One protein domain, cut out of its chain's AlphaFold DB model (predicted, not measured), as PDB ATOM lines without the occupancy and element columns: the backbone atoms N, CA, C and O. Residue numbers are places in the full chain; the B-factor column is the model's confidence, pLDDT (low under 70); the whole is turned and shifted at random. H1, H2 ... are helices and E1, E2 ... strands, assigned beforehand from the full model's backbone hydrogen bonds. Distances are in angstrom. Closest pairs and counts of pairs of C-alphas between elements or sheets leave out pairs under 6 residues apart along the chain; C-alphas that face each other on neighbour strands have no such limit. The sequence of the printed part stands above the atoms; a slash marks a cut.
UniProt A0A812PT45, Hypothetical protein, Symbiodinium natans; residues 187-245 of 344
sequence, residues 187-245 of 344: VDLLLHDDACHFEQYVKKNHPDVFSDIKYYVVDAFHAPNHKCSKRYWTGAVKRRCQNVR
ATOM      1  N   VAL A 187     221.490 156.732 172.181       83.94
ATOM      2  CA  VAL A 187     222.652 157.624 172.213       83.94
ATOM      3  C   VAL A 187     223.782 156.953 171.446       83.94
ATOM      4  O   VAL A 187     224.489 156.108 171.983       83.94
ATOM      5  N   ASP A 188     223.967 157.335 170.184       88.19
ATOM      6  CA  ASP A 188     225.015 156.757 169.336       88.19
ATOM      7  C   ASP A 188     226.320 157.577 169.314       88.19
ATOM      8  O   ASP A 188     227.353 157.091 168.843       88.19
ATOM      9  N   LEU A 189     226.297 158.802 169.850       89.12
ATOM     10  CA  LEU A 189     227.416 159.743 169.876       89.12
ATOM     11  C   LEU A 189     227.641 160.303 171.284       89.12
ATOM     12  O   LEU A 189     226.763 160.940 171.863       89.12
ATOM     13  N   LEU A 190     228.872 160.163 171.773       89.62
ATOM     14  CA  LEU A 190     229.369 160.814 172.977       89.62
ATOM     15  C   LEU A 190     230.390 161.897 172.610       89.62
ATOM     16  O   LEU A 190     231.412 161.618 171.975       89.62
ATOM     17  N   LEU A 191     230.122 163.129 173.046       89.12
ATOM     18  CA  LEU A 191     231.014 164.275 172.890       89.12
ATOM     19  C   LEU A 191     231.596 164.671 174.252       89.12
ATOM     20  O   LEU A 191     230.841 164.986 175.168       89.12
ATOM     21  N   HIS A 192     232.920 164.629 174.396       87.69
ATOM     22  CA  HIS A 192     233.584 164.857 175.685       87.69
ATOM     23  C   HIS A 192     234.986 165.453 175.507       87.69
ATOM     24  O   HIS A 192     235.676 165.122 174.545       87.69
ATOM     25  N   ASP A 193     235.443 166.278 176.452       83.75
ATOM     26  CA  ASP A 193     236.764 166.922 176.398       83.75
ATOM     27  C   ASP A 193     237.880 165.866 176.405       83.75
ATOM     28  O   ASP A 193     238.630 165.738 175.450       83.75
ATOM     29  N   ASP A 194     237.902 164.979 177.400       83.38
ATOM     30  CA  ASP A 194     238.883 163.887 177.498       83.38
ATOM     31  C   ASP A 194     238.471 162.567 176.825       83.38
ATOM     32  O   ASP A 194     238.863 161.483 177.265       83.38
ATOM     33  N   ALA A 195     237.712 162.625 175.724       82.62
ATOM     34  CA  ALA A 195     237.195 161.420 175.065       82.62
ATOM     35  C   ALA A 195     238.291 160.396 174.687       82.62
ATOM     36  O   ALA A 195     238.019 159.200 174.666       82.62
ATOM     37  N   CYS A 196     239.530 160.835 174.408       84.44
ATOM     38  CA  CYS A 196     240.650 159.925 174.110       84.44
ATOM     39  C   CYS A 196     241.064 159.060 175.316       84.44
ATOM     40  O   CYS A 196     241.335 157.876 175.140       84.44
ATOM     41  N   HIS A 197     241.105 159.625 176.527       85.19
ATOM     42  CA  HIS A 197     241.453 158.873 177.738       85.19
ATOM     43  C   HIS A 197     240.267 158.035 178.219       85.19
ATOM     44  O   HIS A 197     240.421 156.873 178.592       85.19
ATOM     45  N   PHE A 198     239.073 158.628 178.163       85.50
ATOM     46  CA  PHE A 198     237.849 157.998 178.633       85.50
ATOM     47  C   PHE A 198     237.478 156.762 177.809       85.50
ATOM     48  O   PHE A 198     237.148 155.731 178.381       85.50
ATOM     49  N   GLU A 199     237.607 156.820 176.480       88.81
ATOM     50  CA  GLU A 199     237.286 155.687 175.606       88.81
ATOM     51  C   GLU A 199     238.097 154.435 175.955       88.81
ATOM     52  O   GLU A 199     237.530 153.351 176.046       88.81
ATOM     53  N   GLN A 200     239.412 154.568 176.158       89.00
ATOM     54  CA  GLN A 200     240.263 153.420 176.487       89.00
ATOM     55  C   GLN A 200     239.863 152.797 177.824       89.00
ATOM     56  O   GLN A 200     239.769 151.575 177.938       89.00
ATOM     57  N   TYR A 201     239.606 153.639 178.828       89.94
ATOM     58  CA  TYR A 201     239.161 153.187 180.140       89.94
ATOM     59  C   TYR A 201     237.807 152.475 180.060       89.94
ATOM     60  O   TYR A 201     237.655 151.381 180.597       89.94
ATOM     61  N   VAL A 202     236.838 153.067 179.367       88.88
ATOM     62  CA  VAL A 202     235.487 152.522 179.236       88.88
ATOM     63  C   VAL A 202     235.482 151.213 178.461       88.88
ATOM     64  O   VAL A 202     234.942 150.231 178.953       88.88
ATOM     65  N   LYS A 203     236.150 151.154 177.304       88.81
ATOM     66  CA  LYS A 203     236.251 149.914 176.519       88.81
ATOM     67  C   LYS A 203     236.886 148.775 177.313       88.81
ATOM     68  O   LYS A 203     236.540 147.622 177.096       88.81
ATOM     69  N   LYS A 204     237.810 149.099 178.222       93.19
ATOM     70  CA  LYS A 204     238.480 148.116 179.075       93.19
ATOM     71  C   LYS A 204     237.617 147.648 180.249       93.19
ATOM     72  O   LYS A 204     237.653 146.466 180.565       93.19
ATOM     73  N   ASN A 205     236.916 148.557 180.928       94.31
ATOM     74  CA  ASN A 205     236.276 148.259 182.219       94.31
ATOM     75  C   ASN A 205     234.748 148.104 182.141       94.31
ATOM     76  O   ASN A 205     234.175 147.453 183.007       94.31
ATOM     77  N   HIS A 206     234.096 148.699 181.139       91.50
ATOM     78  CA  HIS A 206     232.634 148.766 181.003       91.50
ATOM     79  C   HIS A 206     232.184 148.646 179.531       91.50
ATOM     80  O   HIS A 206     231.560 149.571 179.000       91.50
ATOM     81  N   PRO A 207     232.543 147.556 178.825       89.94
ATOM     82  CA  PRO A 207     232.222 147.398 177.404       89.94
ATOM     83  C   PRO A 207     230.714 147.261 177.132       89.94
ATOM     84  O   PRO A 207     230.245 147.649 176.067       89.94
ATOM     85  N   ASP A 208     229.968 146.738 178.099       90.25
ATOM     86  CA  ASP A 208     228.526 146.500 178.095       90.25
ATOM     87  C   ASP A 208     227.712 147.795 178.218       90.25
ATOM     88  O   ASP A 208     226.788 148.028 177.448       90.25
ATOM     89  N   VAL A 209     228.097 148.692 179.131       82.69
ATOM     90  CA  VAL A 209     227.377 149.960 179.369       82.69
ATOM     91  C   VAL A 209     227.497 150.925 178.181       82.69
ATOM     92  O   VAL A 209     226.713 151.861 178.032       82.69
ATOM     93  N   PHE A 210     228.497 150.708 177.330       83.88
ATOM     94  CA  PHE A 210     228.907 151.631 176.279       83.88
ATOM     95  C   PHE A 210     228.902 151.007 174.879       83.88
ATOM     96  O   PHE A 210     229.404 151.629 173.937       83.88
ATOM     97  N   SER A 211     228.318 149.814 174.723       86.06
ATOM     98  CA  SER A 211     228.209 149.111 173.437       86.06
ATOM     99  C   SER A 211     227.429 149.910 172.392       86.06
ATOM    100  O   SER A 211     227.742 149.856 171.203       86.06
ATOM    101  N   ASP A 212     226.447 150.691 172.842       87.31
ATOM    102  CA  ASP A 212     225.537 151.432 171.966       87.31
ATOM    103  C   ASP A 212     226.145 152.747 171.454       87.31
ATOM    104  O   ASP A 212     225.736 153.276 170.415       87.31
ATOM    105  N   ILE A 213     227.175 153.255 172.137       89.50
ATOM    106  CA  ILE A 213     227.872 154.485 171.757       89.50
ATOM    107  C   ILE A 213     228.914 154.140 170.695       89.50
ATOM    108  O   ILE A 213     230.037 153.720 170.979       89.50
ATOM    109  N   LYS A 214     228.541 154.358 169.435       88.06
ATOM    110  CA  LYS A 214     229.389 154.082 168.266       88.06
ATOM    111  C   LYS A 214     230.466 155.145 168.061       88.06
ATOM    112  O   LYS A 214     231.553 154.842 167.569       88.06
ATOM    113  N   TYR A 215     230.178 156.394 168.422       89.44
ATOM    114  CA  TYR A 215     231.050 157.527 168.134       89.44
ATOM    115  C   TYR A 215     231.528 158.212 169.415       89.44
ATOM    116  O   TYR A 215     230.735 158.732 170.192       89.44
ATOM    117  N   TYR A 216     232.849 158.278 169.588       89.94
ATOM    118  CA  TYR A 216     233.510 159.004 170.675       89.94
ATOM    119  C   TYR A 216     234.276 160.184 170.101       89.94
ATOM    120  O   TYR A 216     235.375 160.012 169.556       89.94
ATOM    121  N   VAL A 217     233.700 161.374 170.222       91.38
ATOM    122  CA  VAL A 217     234.225 162.596 169.618       91.38
ATOM    123  C   VAL A 217     234.756 163.518 170.708       91.38
ATOM    124  O   VAL A 217     234.116 163.742 171.732       91.38
ATOM    125  N   VAL A 218     235.953 164.054 170.482       90.56
ATOM    126  CA  VAL A 218     236.510 165.109 171.333       90.56
ATOM    127  C   VAL A 218     235.776 166.408 171.033       90.56
ATOM    128  O   VAL A 218     235.601 166.726 169.855       90.56
ATOM    129  N   ASP A 219     235.387 167.172 172.055       88.19
ATOM    130  CA  ASP A 219     234.790 168.498 171.850       88.19
ATOM    131  C   ASP A 219     235.645 169.355 170.896       88.19
ATOM    132  O   ASP A 219     236.865 169.439 171.030       88.19
ATOM    133  N   ALA A 220     235.008 170.016 169.927       88.12
ATOM    134  CA  ALA A 220     235.657 170.857 168.924       88.12
ATOM    135  C   ALA A 220     236.532 171.948 169.546       88.12
ATOM    136  O   ALA A 220     237.530 172.360 168.946       88.12
ATOM    137  N   PHE A 221     236.151 172.458 170.721       84.69
ATOM    138  CA  PHE A 221     236.936 173.479 171.402       84.69
ATOM    139  C   PHE A 221     238.264 172.921 171.918       84.69
ATOM    140  O   PHE A 221     239.305 173.562 171.747       84.69
ATOM    141  N   HIS A 222     238.230 171.717 172.486       86.50
ATOM    142  CA  HIS A 222     239.386 171.055 173.075       86.50
ATOM    143  C   HIS A 222     240.208 170.273 172.058       86.50
ATOM    144  O   HIS A 222     241.418 170.172 172.236       86.50
ATOM    145  N   ALA A 223     239.609 169.818 170.954       89.25
ATOM    146  CA  ALA A 223     240.244 168.995 169.929       89.25
ATOM    147  C   ALA A 223     241.658 169.466 169.527       89.25
ATOM    148  O   ALA A 223     242.561 168.627 169.518       89.25
ATOM    149  N   PRO A 224     241.940 170.772 169.305       90.00
ATOM    150  CA  PRO A 224     243.289 171.250 168.983       90.00
ATOM    151  C   PRO A 224     244.368 170.953 170.037       90.00
ATOM    152  O   PRO A 224     245.544 170.890 169.684       90.00
ATOM    153  N   ASN A 225     243.987 170.784 171.303       89.19
ATOM    154  CA  ASN A 225     244.900 170.521 172.417       89.19
ATOM    155  C   ASN A 225     245.234 169.029 172.568       89.19
ATOM    156  O   ASN A 225     246.173 168.681 173.284       89.19
ATOM    157  N   HIS A 226     244.495 168.139 171.900       88.12
ATOM    158  CA  HIS A 226     244.735 166.704 171.988       88.12
ATOM    159  C   HIS A 226     245.920 166.271 171.123       88.12
ATOM    160  O   HIS A 226     246.130 166.758 170.012       88.12
ATOM    161  N   LYS A 227     246.683 165.299 171.631       90.81
ATOM    162  CA  LYS A 227     247.811 164.677 170.916       90.81
ATOM    163  C   LYS A 227     247.406 163.434 170.102       90.81
ATOM    164  O   LYS A 227     248.221 162.915 169.352       90.81
ATOM    165  N   CYS A 228     246.170 162.956 170.259       90.12
ATOM    166  CA  CYS A 228     245.610 161.807 169.539       90.12
ATOM    167  C   CYS A 228     245.073 162.207 168.149       90.12
ATOM    168  O   CYS A 228     244.797 163.378 167.881       90.12
ATOM    169  N   SER A 229     244.840 161.216 167.284       90.25
ATOM    170  CA  SER A 229     244.242 161.396 165.947       90.25
ATOM    171  C   SER A 229     242.868 162.079 165.976       90.25
ATOM    172  O   SER A 229     242.519 162.809 165.051       90.25
ATOM    173  N   LYS A 230     242.120 161.935 167.079       89.56
ATOM    174  CA  LYS A 230     240.804 162.567 167.288       89.56
ATOM    175  C   LYS A 230     240.828 164.091 167.384       89.56
ATOM    176  O   LYS A 230     239.768 164.714 167.373       89.56
ATOM    177  N   ARG A 231     242.015 164.701 167.449       92.75
ATOM    178  CA  ARG A 231     242.182 166.150 167.279       92.75
ATOM    179  C   ARG A 231     241.563 166.651 165.971       92.75
ATOM    180  O   ARG A 231     241.101 167.789 165.910       92.75
ATOM    181  N   TYR A 232     241.555 165.823 164.928       92.88
ATOM    182  CA  TYR A 232     240.982 166.176 163.637       92.88
ATOM    183  C   TYR A 232     239.624 165.511 163.464       92.88
ATOM    184  O   TYR A 232     239.503 164.289 163.425       92.88
ATOM    185  N   TRP A 233     238.583 166.326 163.333       93.06
ATOM    186  CA  TRP A 233     237.256 165.822 163.012       93.06
ATOM    187  C   TRP A 233     237.179 165.422 161.543       93.06
ATOM    188  O   TRP A 233     237.421 166.245 160.652       93.06
ATOM    189  N   THR A 234     236.788 164.174 161.295       93.06
ATOM    190  CA  THR A 234     236.513 163.678 159.943       93.06
ATOM    191  C   THR A 234     235.288 164.381 159.350       93.06
ATOM    192  O   THR A 234     234.454 164.933 160.073       93.06
ATOM    193  N   GLY A 235     235.142 164.356 158.020       94.56
ATOM    194  CA  GLY A 235     233.964 164.924 157.351       94.56
ATOM    195  C   GLY A 235     232.645 164.310 157.842       94.56
ATOM    196  O   GLY A 235     231.660 165.023 158.019       94.56
ATOM    197  N   ALA A 236     232.642 163.010 158.152       91.75
ATOM    198  CA  ALA A 236     231.485 162.323 158.725       91.75
ATOM    199  C   ALA A 236     231.118 162.855 160.122       91.75
ATOM    200  O   ALA A 236     229.951 163.147 160.371       91.75
ATOM    201  N   VAL A 237     232.111 163.049 161.001       91.88
ATOM    202  CA  VAL A 237     231.894 163.623 162.341       91.88
ATOM    203  C   VAL A 237     231.374 165.056 162.240       91.88
ATOM    204  O   VAL A 237     230.411 165.401 162.915       91.88
ATOM    205  N   LYS A 238     231.945 165.876 161.349       92.69
ATOM    206  CA  LYS A 238     231.474 167.253 161.124       92.69
ATOM    207  C   LYS A 238     230.012 167.300 160.682       92.69
ATOM    208  O   LYS A 238     229.261 168.096 161.229       92.69
ATOM    209  N   ARG A 239     229.605 166.439 159.739       93.31
ATOM    210  CA  ARG A 239     228.205 166.346 159.283       93.31
ATOM    211  C   ARG A 239     227.267 165.925 160.412       93.31
ATOM    212  O   ARG A 239     226.233 166.549 160.611       93.31
ATOM    213  N   ARG A 240     227.656 164.921 161.201       91.12
ATOM    214  CA  ARG A 240     226.863 164.440 162.343       91.12
ATOM    215  C   ARG A 240     226.707 165.507 163.434       91.12
ATOM    216  O   ARG A 240     225.629 165.662 163.993       91.12
ATOM    217  N   CYS A 241     227.761 166.275 163.697       90.88
ATOM    218  CA  CYS A 241     227.757 167.347 164.690       90.88
ATOM    219  C   CYS A 241     227.270 168.701 164.147       90.88
ATOM    220  O   CYS A 241     227.311 169.678 164.890       90.88
ATOM    221  N   GLN A 242     226.825 168.804 162.889       89.19
ATOM    222  CA  GLN A 242     226.507 170.094 162.257       89.19
ATOM    223  C   GLN A 242     225.425 170.878 163.014       89.19
ATOM    224  O   GLN A 242     225.499 172.101 163.104       89.19
ATOM    225  N   ASN A 243     224.471 170.165 163.617       84.56
ATOM    226  CA  ASN A 243     223.380 170.746 164.401       84.56
ATOM    227  C   ASN A 243     223.592 170.606 165.917       84.56
ATOM    228  O   ASN A 243     222.700 170.919 166.705       84.56
ATOM    229  N   VAL A 244     224.766 170.133 166.344       85.81
ATOM    230  CA  VAL A 244     225.104 169.953 167.757       85.81
ATOM    231  C   VAL A 244     225.968 171.127 168.201       85.81
ATOM    232  O   VAL A 244     227.056 171.362 167.678       85.81
ATOM    233  N   ARG A 245     225.507 171.872 169.207       84.06
ATOM    234  CA  ARG A 245     226.288 172.960 169.814       84.06
ATOM    235  C   ARG A 245     227.376 172.363 170.705       84.06
ATOM    236  O   ARG A 245     227.184 172.155 171.896       84.06
TER     237      ARG A 245
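Overview. This is residues 187 to 245 of the 344 residues of the protein "Hypothetical protein" of Symbiodinium natans (UniProt A0A812PT45). Two short parallel strands, E1 and E2, lie side by side as a small ribbon; H1 starts near E2 and reaches away from the ribbon, and a long loop, residues 219 to 234, leads to short H2. The printed part has 59 residues, under half in named elements, in the order E1, H1, E2, H2; the class is mixed. It is compact, with a radius of gyration of the C-alphas of 11.4 A, and spans 28 by 24 by 17 A.

Arrangement. E1, residues 189 to 192, and E2, residues 215 to 218, are parallel neighbours at 21 degrees; N 190 and O 215 are within hydrogen-bond range at 2.8 A. With H1, residues 195 to 205, they form a strand-helix-strand unit, two parallel strands joined through a helix, with a right-handed crossover. The closest C-alphas of H1 and E2, Ala 195 and Val 218, are 5.3 A apart. H2, residues 235 to 240, is apart from E1 and H1. Every O i to N i+4 pair is within hydrogen-bond range in H2, and 6 of 7 in H1.

Along the chain. E1 begins at C-alpha 189 (227.416, 159.743, 169.876). H1 is 15.0 A long, E1 and E2 9.9 A each, H2 8.7 A. H2 ends at C-alpha 240 (226.863, 164.440, 162.343).

Size, cuts and confidence. The farthest C-alphas, Asn 205 and Asn 243, are 31.5 A apart. The printed part has no cut; the link E2 to H2 is long. No printed residue is under pLDDT 70.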